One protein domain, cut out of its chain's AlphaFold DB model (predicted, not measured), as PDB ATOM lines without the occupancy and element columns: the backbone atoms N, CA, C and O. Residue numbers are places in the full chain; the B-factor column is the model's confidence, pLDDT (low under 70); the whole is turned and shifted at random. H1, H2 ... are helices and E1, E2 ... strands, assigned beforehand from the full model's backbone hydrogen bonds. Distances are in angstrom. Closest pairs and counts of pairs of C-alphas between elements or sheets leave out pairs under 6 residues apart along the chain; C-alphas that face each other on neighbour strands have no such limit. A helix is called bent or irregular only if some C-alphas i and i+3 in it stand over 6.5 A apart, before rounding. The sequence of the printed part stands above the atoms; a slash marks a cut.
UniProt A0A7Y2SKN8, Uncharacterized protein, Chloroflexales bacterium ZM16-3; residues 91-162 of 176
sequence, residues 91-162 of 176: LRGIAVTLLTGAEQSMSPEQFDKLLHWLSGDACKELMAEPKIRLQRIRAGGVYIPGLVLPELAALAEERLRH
ATOM      1  N   LEU A  91      29.139   4.996  36.518       60.59
ATOM      2  CA  LEU A  91      28.784   6.248  35.819       60.59
ATOM      3  C   LEU A  91      30.014   7.037  35.352       60.59
ATOM      4  O   LEU A  91      30.032   7.575  34.246       60.59
ATOM      5  N   ARG A  92      31.080   7.051  36.163       65.94
ATOM      6  CA  ARG A  92      32.357   7.661  35.773       65.94
ATOM      7  C   ARG A  92      33.026   6.878  34.642       65.94
ATOM      8  O   ARG A  92      33.578   7.497  33.742       65.94
ATOM      9  N   GLY A  93      32.965   5.545  34.657       56.88
ATOM     10  CA  GLY A  93      33.486   4.707  33.568       56.88
ATOM     11  C   GLY A  93      32.765   4.947  32.236       56.88
ATOM     12  O   GLY A  93      33.407   5.019  31.185       56.88
ATOM     13  N   ILE A  94      31.449   5.166  32.289       59.19
ATOM     14  CA  ILE A  94      30.635   5.547  31.127       59.19
ATOM     15  C   ILE A  94      31.033   6.940  30.637       59.19
ATOM     16  O   ILE A  94      31.291   7.120  29.450       59.19
ATOM     17  N   ALA A  95      31.159   7.912  31.541       67.31
ATOM     18  CA  ALA A  95      31.599   9.258  31.191       67.31
ATOM     19  C   ALA A  95      33.001   9.267  30.553       67.31
ATOM     20  O   ALA A  95      33.206   9.946  29.551       67.31
ATOM     21  N   VAL A  96      33.943   8.459  31.058       64.06
ATOM     22  CA  VAL A  96      35.266   8.276  30.430       64.06
ATOM     23  C   VAL A  96      35.120   7.708  29.020       64.06
ATOM     24  O   VAL A  96      35.700   8.250  28.088       64.06
ATOM     25  N   THR A  97      34.321   6.653  28.845       58.72
ATOM     26  CA  THR A  97      34.101   6.028  27.530       58.72
ATOM     27  C   THR A  97      33.509   7.015  26.526       58.72
ATOM     28  O   THR A  97      33.993   7.110  25.399       58.72
ATOM     29  N   LEU A  98      32.497   7.781  26.940       65.25
ATOM     30  CA  LEU A  98      31.855   8.793  26.104       65.25
ATOM     31  C   LEU A  98      32.822   9.920  25.734       65.25
ATOM     32  O   LEU A  98      32.875  10.315  24.571       65.25
ATOM     33  N   LEU A  99      33.612  10.408  26.693       71.88
ATOM     34  CA  LEU A  99      34.564  11.485  26.441       71.88
ATOM     35  C   LEU A  99      35.706  11.034  25.520       71.88
ATOM     36  O   LEU A  99      36.059  11.759  24.596       71.88
ATOM     37  N   THR A 100      36.227   9.818  25.709       64.44
ATOM     38  CA  THR A 100      37.233   9.220  24.817       64.44
ATOM     39  C   THR A 100      36.668   8.972  23.416       64.44
ATOM     40  O   THR A 100      37.345   9.236  22.427       64.44
ATOM     41  N   GLY A 101      35.420   8.505  23.306       59.06
ATOM     42  CA  GLY A 101      34.746   8.338  22.015       59.06
ATOM     43  C   GLY A 101      34.554   9.667  21.280       59.06
ATOM     44  O   GLY A 101      34.793   9.747  20.075       59.06
ATOM     45  N   ALA A 102      34.194  10.731  22.003       66.31
ATOM     46  CA  ALA A 102      34.119  12.084  21.453       66.31
ATOM     47  C   ALA A 102      35.495  12.585  20.975       66.31
ATOM     48  O   ALA A 102      35.595  13.111  19.872       66.31
ATOM     49  N   GLU A 103      36.562  12.356  21.748       70.69
ATOM     50  CA  GLU A 103      37.939  12.727  21.373       70.69
ATOM     51  C   GLU A 103      38.389  12.056  20.068       70.69
ATOM     52  O   GLU A 103      39.064  12.672  19.248       70.69
ATOM     53  N   GLN A 104      37.999  10.797  19.856       60.53
ATOM     54  CA  GLN A 104      38.377  10.017  18.675       60.53
ATOM     55  C   GLN A 104      37.540  10.330  17.427       60.53
ATOM     56  O   GLN A 104      37.999  10.079  16.314       60.53
ATOM     57  N   SER A 105      36.312  10.823  17.601       53.69
ATOM     58  CA  SER A 105      35.349  11.028  16.507       53.69
ATOM     59  C   SER A 105      35.247  12.477  16.029       53.69
ATOM     60  O   SER A 105      34.748  12.724  14.932       53.69
ATOM     61  N   MET A 106      35.714  13.437  16.825       69.62
ATOM     62  CA  MET A 106      35.650  14.866  16.521       69.62
ATOM     63  C   MET A 106      36.979  15.408  15.998       69.62
ATOM     64  O   MET A 106      38.046  14.861  16.275       69.62
ATOM     65  N   SER A 107      36.934  16.549  15.299       77.50
ATOM     66  CA  SER A 107      38.158  17.331  15.096       77.50
ATOM     67  C   SER A 107      38.681  17.857  16.444       77.50
ATOM     68  O   SER A 107      37.878  18.090  17.358       77.50
ATOM     69  N   PRO A 108      39.994  18.116  16.584       79.44
ATOM     70  CA  PRO A 108      40.555  18.677  17.813       79.44
ATOM     71  C   PRO A 108      39.849  19.962  18.269       79.44
ATOM     72  O   PRO A 108      39.561  20.128  19.449       79.44
ATOM     73  N   GLU A 109      39.490  20.846  17.334       82.12
ATOM     74  CA  GLU A 109      38.798  22.108  17.625       82.12
ATOM     75  C   GLU A 109      37.351  21.894  18.089       82.12
ATOM     76  O   GLU A 109      36.819  22.677  18.876       82.12
ATOM     77  N   GLN A 110      36.677  20.862  17.574       77.12
ATOM     78  CA  GLN A 110      35.327  20.497  18.003       77.12
ATOM     79  C   GLN A 110      35.346  19.866  19.396       77.12
ATOM     80  O   GLN A 110      34.510  20.212  20.233       77.12
ATOM     81  N   PHE A 111      36.318  18.993  19.657       80.75
ATOM     82  CA  PHE A 111      36.498  18.373  20.963       80.75
ATOM     83  C   PHE A 111      36.861  19.406  22.038       80.75
ATOM     84  O   PHE A 111      36.269  19.408  23.115       80.75
ATOM     85  N   ASP A 112      37.745  20.354  21.723       86.69
ATOM     86  CA  ASP A 112      38.103  21.458  22.621       86.69
ATOM     87  C   ASP A 112      36.883  22.332  22.980       86.69
ATOM     88  O   ASP A 112      36.616  22.615  24.150       86.69
ATOM     89  N   LYS A 113      36.040  22.659  21.989       86.19
ATOM     90  CA  LYS A 113      34.760  23.351  22.224       86.19
ATOM     91  C   LYS A 113      33.815  22.557  23.125       86.19
ATOM     92  O   LYS A 113      33.136  23.158  23.960       86.19
ATOM     93  N   LEU A 114      33.746  21.234  22.959       84.69
ATOM     94  CA  LEU A 114      32.940  20.364  23.815       84.69
ATOM     95  C   LEU A 114      33.448  20.384  25.263       84.69
ATOM     96  O   LEU A 114      32.638  20.553  26.175       84.69
ATOM     97  N   LEU A 115      34.762  20.261  25.482       90.19
ATOM     98  CA  LEU A 115      35.366  20.326  26.818       90.19
ATOM     99  C   LEU A 115      35.055  21.658  27.507       90.19
ATOM    100  O   LEU A 115      34.601  21.679  28.654       90.19
ATOM    101  N   HIS A 116      35.232  22.766  26.789       91.25
ATOM    102  CA  HIS A 116      34.922  24.090  27.313       91.25
ATOM    103  C   HIS A 116      33.440  24.251  27.652       91.25
ATOM    104  O   HIS A 116      33.124  24.767  28.723       91.25
ATOM    105  N   TRP A 117      32.530  23.759  26.806       91.19
ATOM    106  CA  TRP A 117      31.101  23.767  27.117       91.19
ATOM    107  C   TRP A 117      30.773  22.929  28.364       91.19
ATOM    108  O   TRP A 117      30.066  23.418  29.243       91.19
ATOM    109  N   LEU A 118      31.325  21.714  28.479       89.94
ATOM    110  CA  LEU A 118      31.110  20.809  29.618       89.94
ATOM    111  C   LEU A 118      31.588  21.407  30.950       89.94
ATOM    112  O   LEU A 118      30.951  21.185  31.977       89.94
ATOM    113  N   SER A 119      32.679  22.178  30.929       91.56
ATOM    114  CA  SER A 119      33.208  22.906  32.098       91.56
ATOM    115  C   SER A 119      32.538  24.269  32.356       91.56
ATOM    116  O   SER A 119      32.801  24.930  33.366       91.56
ATOM    117  N   GLY A 120      31.697  24.724  31.425       89.94
ATOM    118  CA  GLY A 120      31.118  26.064  31.414       89.94
ATOM    119  C   GLY A 120      29.844  26.201  32.248       89.94
ATOM    120  O   GLY A 120      29.230  25.225  32.679       89.94
ATOM    121  N   ASP A 121      29.407  27.444  32.435       90.44
ATOM    122  CA  ASP A 121      28.259  27.756  33.295       90.44
ATOM    123  C   ASP A 121      26.932  27.221  32.739       90.44
ATOM    124  O   ASP A 121      26.107  26.731  33.505       90.44
ATOM    125  N   ALA A 122      26.775  27.164  31.412       85.50
ATOM    126  CA  ALA A 122      25.603  26.555  30.777       85.50
ATOM    127  C   ALA A 122      25.429  25.066  31.144       85.50
ATOM    128  O   ALA A 122      24.311  24.594  31.341       85.50
ATOM    129  N   CYS A 123      26.528  24.311  31.265       86.94
ATOM    130  CA  CYS A 123      26.481  22.917  31.708       86.94
ATOM    131  C   CYS A 123      26.111  22.824  33.199       86.94
ATOM    132  O   CYS A 123      25.301  21.984  33.588       86.94
ATOM    133  N   LYS A 124      26.635  23.731  34.034       89.38
ATOM    134  CA  LYS A 124      26.306  23.800  35.470       89.38
ATOM    135  C   LYS A 124      24.831  24.101  35.719       89.38
ATOM    136  O   LYS A 124      24.231  23.476  36.590       89.38
ATOM    137  N   GLU A 125      24.243  25.004  34.940       87.06
ATOM    138  CA  GLU A 125      22.811  25.312  34.998       87.06
ATOM    139  C   GLU A 125      21.954  24.087  34.661       87.06
ATOM    140  O   GLU A 125      21.016  23.774  35.391       87.06
ATOM    141  N   LEU A 126      22.318  23.334  33.617       80.12
ATOM    142  CA  LEU A 126      21.628  22.089  33.259       80.12
ATOM    143  C   LEU A 126      21.763  21.017  34.345       80.12
ATOM    144  O   LEU A 126      20.795  20.331  34.662       80.12
ATOM    145  N   MET A 127      22.941  20.879  34.959       84.94
ATOM    146  CA  MET A 127      23.152  19.934  36.063       84.94
ATOM    147  C   MET A 127      22.309  20.251  37.304       84.94
ATOM    148  O   MET A 127      22.016  19.343  38.083       84.94
ATOM    149  N   ALA A 128      21.913  21.513  37.495       84.00
ATOM    150  CA  ALA A 128      21.030  21.913  38.586       84.00
ATOM    151  C   ALA A 128      19.568  21.479  38.361       84.00
ATOM    152  O   ALA A 128      18.770  21.511  39.300       84.00
ATOM    153  N   GLU A 129      19.199  21.050  37.148       78.81
ATOM    154  CA  GLU A 129      17.851  20.576  36.855       78.81
ATOM    155  C   GLU A 129      17.608  19.170  37.452       78.81
ATOM    156  O   GLU A 129      18.270  18.203  37.066       78.81
ATOM    157  N   PRO A 130      16.596  18.980  38.327       68.19
ATOM    158  CA  PRO A 130      16.378  17.707  39.029       68.19
ATOM    159  C   PRO A 130      16.125  16.496  38.123       68.19
ATOM    160  O   PRO A 130      16.279  15.352  38.547       68.19
ATOM    161  N   LYS A 131      15.694  16.736  36.880       67.69
ATOM    162  CA  LYS A 131      15.364  15.696  35.899       67.69
ATOM    163  C   LYS A 131      16.442  15.509  34.835       67.69
ATOM    164  O   LYS A 131      16.235  14.685  33.950       67.69
ATOM    165  N   ILE A 132      17.576  16.209  34.912       64.00
ATOM    166  CA  ILE A 132      18.595  16.194  33.853       64.00
ATOM    167  C   ILE A 132      19.095  14.783  33.534       64.00
ATOM    168  O   ILE A 132      19.274  14.433  32.372       64.00
ATOM    169  N   ARG A 133      19.206  13.917  34.551       64.81
ATOM    170  CA  ARG A 133      19.635  12.520  34.383       64.81
ATOM    171  C   ARG A 133      18.673  11.659  33.554       64.81
ATOM    172  O   ARG A 133      19.044  10.562  33.150       64.81
ATOM    173  N   LEU A 134      17.463  12.151  33.289       53.88
ATOM    174  CA  LEU A 134      16.439  11.500  32.469       53.88
ATOM    175  C   LEU A 134      16.333  12.108  31.062       53.88
ATOM    176  O   LEU A 134      15.459  11.713  30.295       53.88
ATOM    177  N   GLN A 135      17.165  13.099  30.735       53.47
ATOM    178  CA  GLN A 135      17.064  13.874  29.502       53.47
ATOM    179  C   GLN A 135      18.239  13.621  28.557       53.47
ATOM    180  O   GLN A 135      19.311  13.159  28.951       53.47
ATOM    181  N   ARG A 136      18.032  13.975  27.287       59.56
ATOM    182  CA  ARG A 136      19.075  14.039  26.263       59.56
ATOM    183  C   ARG A 136      19.403  15.499  25.995       59.56
ATOM    184  O   ARG A 136      18.505  16.303  25.760       59.56
ATOM    185  N   ILE A 137      20.685  15.828  26.019       65.69
ATOM    186  CA  ILE A 137      21.165  17.203  25.893       65.69
ATOM    187  C   ILE A 137      21.870  17.336  24.559       65.69
ATOM    188  O   ILE A 137      22.638  16.458  24.173       65.69
ATOM    189  N   ARG A 138      21.628  18.436  23.851       67.62
ATOM    190  CA  ARG A 138      22.352  18.752  22.622       67.62
ATOM    191  C   ARG A 138      23.391  19.828  22.907       67.62
ATOM    192  O   ARG A 138      23.027  20.942  23.271       67.62
ATOM    193  N   ALA A 139      24.664  19.510  22.701       62.62
ATOM    194  CA  ALA A 139      25.779  20.416  22.953       62.62
ATOM    195  C   ALA A 139      26.864  20.240  21.892       62.62
ATOM    196  O   ALA A 139      27.199  19.118  21.536       62.62
ATOM    197  N   GLY A 140      27.394  21.335  21.340       56.97
ATOM    198  CA  GLY A 140      28.503  21.263  20.373       56.97
ATOM    199  C   GLY A 140      28.223  20.427  19.114       56.97
ATOM    200  O   GLY A 140      29.159  19.984  18.461       56.97
ATOM    201  N   GLY A 141      26.951  20.188  18.772       55.91
ATOM    202  CA  GLY A 141      26.558  19.320  17.657       55.91
ATOM    203  C   GLY A 141      26.389  17.839  18.015       55.91
ATOM    204  O   GLY A 141      25.890  17.097  17.175       55.91
ATOM    205  N   VAL A 142      26.698  17.427  19.248       58.25
ATOM    206  CA  VAL A 142      26.488  16.059  19.741       58.25
ATOM    207  C   VAL A 142      25.350  15.950  20.737       58.25
ATOM    208  O   VAL A 142      24.952  16.923  21.382       58.25
ATOM    209  N   TYR A 143      24.827  14.735  20.849       62.88
ATOM    210  CA  TYR A 143      23.861  14.386  21.868       62.88
ATOM    211  C   TYR A 143      24.551  13.701  23.041       62.88
ATOM    212  O   TYR A 143      25.201  12.674  22.872       62.88
ATOM    213  N   ILE A 144      24.364  14.256  24.230       65.75
ATOM    214  CA  ILE A 144      24.937  13.762  25.476       65.75
ATOM    215  C   ILE A 144      23.795  13.212  26.335       65.75
ATOM    216  O   ILE A 144      22.796  13.914  26.540       65.75
ATOM    217  N   PRO A 145      23.901  11.979  26.854       62.97
ATOM    218  CA  PRO A 145      22.951  11.485  27.836       62.97
ATOM    219  C   PRO A 145      23.126  12.279  29.134       62.97
ATOM    220  O   PRO A 145      24.186  12.241  29.763       62.97
ATOM    221  N   GLY A 146      22.074  12.972  29.571       61.97
ATOM    222  CA  GLY A 146      22.092  13.734  30.818       61.97
ATOM    223  C   GLY A 146      22.355  12.859  32.048       61.97
ATOM    224  O   GLY A 146      22.791  13.358  33.083       61.97
ATOM    225  N   LEU A 147      22.162  11.538  31.914       68.12
ATOM    226  CA  LEU A 147      22.476  10.523  32.918       68.12
ATOM    227  C   LEU A 147      23.885  10.659  33.496       68.12
ATOM    228  O   LEU A 147      24.030  10.463  34.699       68.12
ATOM    229  N   VAL A 148      24.890  10.983  32.674       72.44
ATOM    230  CA  VAL A 148      26.302  11.077  33.092       72.44
ATOM    231  C   VAL A 148      26.878  12.489  32.980       72.44
ATOM    232  O   VAL A 148      28.094  12.674  32.987       72.44
ATOM    233  N   LEU A 149      26.019  13.501  32.815       80.56
ATOM    234  CA  LEU A 149      26.462  14.880  32.619       80.56
ATOM    235  C   LEU A 149      27.370  15.381  33.761       80.56
ATOM    236  O   LEU A 149      28.406  15.966  33.445       80.56
ATOM    237  N   PRO A 150      27.075  15.111  35.051       86.50
ATOM    238  CA  PRO A 150      27.966  15.512  36.141       86.50
ATOM    239  C   PRO A 150      29.351  14.876  36.070       86.50
ATOM    240  O   PRO A 150      30.364  15.536  36.294       86.50
ATOM    241  N   GLU A 151      29.405  13.593  35.727       86.81
ATOM    242  CA  GLU A 151      30.649  12.853  35.602       86.81
ATOM    243  C   GLU A 151      31.456  13.329  34.377       86.81
ATOM    244  O   GLU A 151      32.678  13.462  34.463       86.81
ATOM    245  N   LEU A 152      30.788  13.663  33.267       84.88
ATOM    246  CA  LEU A 152      31.409  14.247  32.071       84.88
ATOM    247  C   LEU A 152      31.965  15.652  32.322       84.88
ATOM    248  O   LEU A 152      33.077  15.944  31.886       84.88
ATOM    249  N   ALA A 153      31.227  16.503  33.036       91.44
ATOM    250  CA  ALA A 153      31.677  17.845  33.397       91.44
ATOM    251  C   ALA A 153      32.950  17.792  34.257       91.44
ATOM    252  O   ALA A 153      33.938  18.460  33.952       91.44
ATOM    253  N   ALA A 154      32.972  16.917  35.267       91.00
ATOM    254  CA  ALA A 154      34.143  16.724  36.119       91.00
ATOM    255  C   ALA A 154      35.372  16.223  35.334       91.00
ATOM    256  O   ALA A 154      36.488  16.701  35.550       91.00
ATOM    257  N   LEU A 155      35.179  15.283  34.399       88.69
ATOM    258  CA  LEU A 155      36.259  14.790  33.536       88.69
ATOM    259  C   LEU A 155      36.759  15.862  32.564       88.69
ATOM    260  O   LEU A 155      37.962  15.947  32.328       88.69
ATOM    261  N   ALA A 156      35.870  16.697  32.022       90.69
ATOM    262  CA  ALA A 156      36.259  17.796  31.146       90.69
ATOM    263  C   ALA A 156      37.134  18.827  31.882       90.69
ATOM    264  O   ALA A 156      38.179  19.226  31.369       90.69
ATOM    265  N   GLU A 157      36.772  19.190  33.115       92.00
ATOM    266  CA  GLU A 157      37.590  20.061  33.969       92.00
ATOM    267  C   GLU A 157      38.957  19.448  34.316       92.00
ATOM    268  O   GLU A 157      39.954  20.164  34.435       92.00
ATOM    269  N   GLU A 158      39.028  18.129  34.516       89.81
ATOM    270  CA  GLU A 158      40.292  17.407  34.717       89.81
ATOM    271  C   GLU A 158      41.169  17.471  33.456       89.81
ATOM    272  O   GLU A 158      42.360  17.778  33.539       89.81
ATOM    273  N   ARG A 159      40.565  17.262  32.279       84.31
ATOM    274  CA  ARG A 159      41.247  17.273  30.978       84.31
ATOM    275  C   ARG A 159      41.807  18.649  30.622       84.31
ATOM    276  O   ARG A 159      42.947  18.738  30.177       84.31
ATOM    277  N   LEU A 160      41.042  19.715  30.867       88.19
ATOM    278  CA  LEU A 160      41.471  21.097  30.616       88.19
ATOM    279  C   LEU A 160      42.590  21.548  31.570       88.19
ATOM    280  O   LEU A 160      43.453  22.329  31.178       88.19
ATOM    281  N   ARG A 161      42.614  21.042  32.813       86.00
ATOM    282  CA  ARG A 161      43.712  21.301  33.765       86.00
ATOM    283  C   ARG A 161      44.989  20.527  33.432       86.00
ATOM    284  O   ARG A 161      46.079  20.996  33.758       86.00
ATOM    285  N   HIS A 162      44.862  19.366  32.792       79.75
ATOM    286  CA  HIS A 162      45.979  18.496  32.421       79.75
ATOM    287  C   HIS A 162      45.934  18.116  30.928       79.75
ATOM    288  O   HIS A 162      45.660  16.958  30.589       79.75
TER     289      HIS A 162
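AT A GLANCE: This is residues 91 to 162 of the 176 residues of an uncharacterized protein of Chloroflexales bacterium ZM16-3 (UniProt A0A7Y2SKN8). A small strand hairpin, E1 and E2, leads directly into the long helix H4, which crosses H1 and H2, two helices running opposite ways. Short H3 follows H2 at a steep angle. The 72 printed residues, mostly helix by class, hold H1, H2, H3, E1, E2 and H4 in that order, with an antiparallel sheet E1 - E2. The whole is compact, with a radius of gyration of the C-alphas of 11.1 A, and spans 32 by 22 by 21 A.

HOW THE PARTS SIT: E1, residues 136 to 139, and E2, residues 142 to 145, form a hairpin; N 137 and O 144 are 2.9 A apart, within hydrogen-bond range. H4, residues 146 to 161, is the hub. With residues 148 to 155 alone it touches H1, residues 91 to 105, at a steep tilt of 66 degrees; the closest C-alphas, of Ala 95 and Leu 152, are 5.1 A apart. H2, residues 108 to 119, touches H4 with residues 115 to 119 alone, closest at the C-alphas of Leu 118 and Ala 153, 4.8 A. H3, residues 121 to 127, and H4 only just touch, with 3 pairs of C-alphas within 8 A, the closest those of Met 127 and Pro 150, 6.5 A. H1 and H3 are apart. Every O i to N i+4 pair is within hydrogen-bond range in H1, H2 and H3, and 10 of 12 in H4.

IN THESE COORDINATES: H4, 23.1 A long, is irregular, with C-alphas 147 and 150 8.1 A apart, and ends at C-alpha 161 (43.712, 21.301, 33.765). H1, 20.9 A, begins at C-alpha 91 (28.784, 6.248, 35.819). H2 measures 16.6 A.

THE WHOLE: The farthest C-alphas, of Ser 107 and Pro 130, are 32.4 A apart. The printed part has no cut and no long link. Mean pLDDT of the printed part is 74.9; residues 130 to 147 are among those under 70.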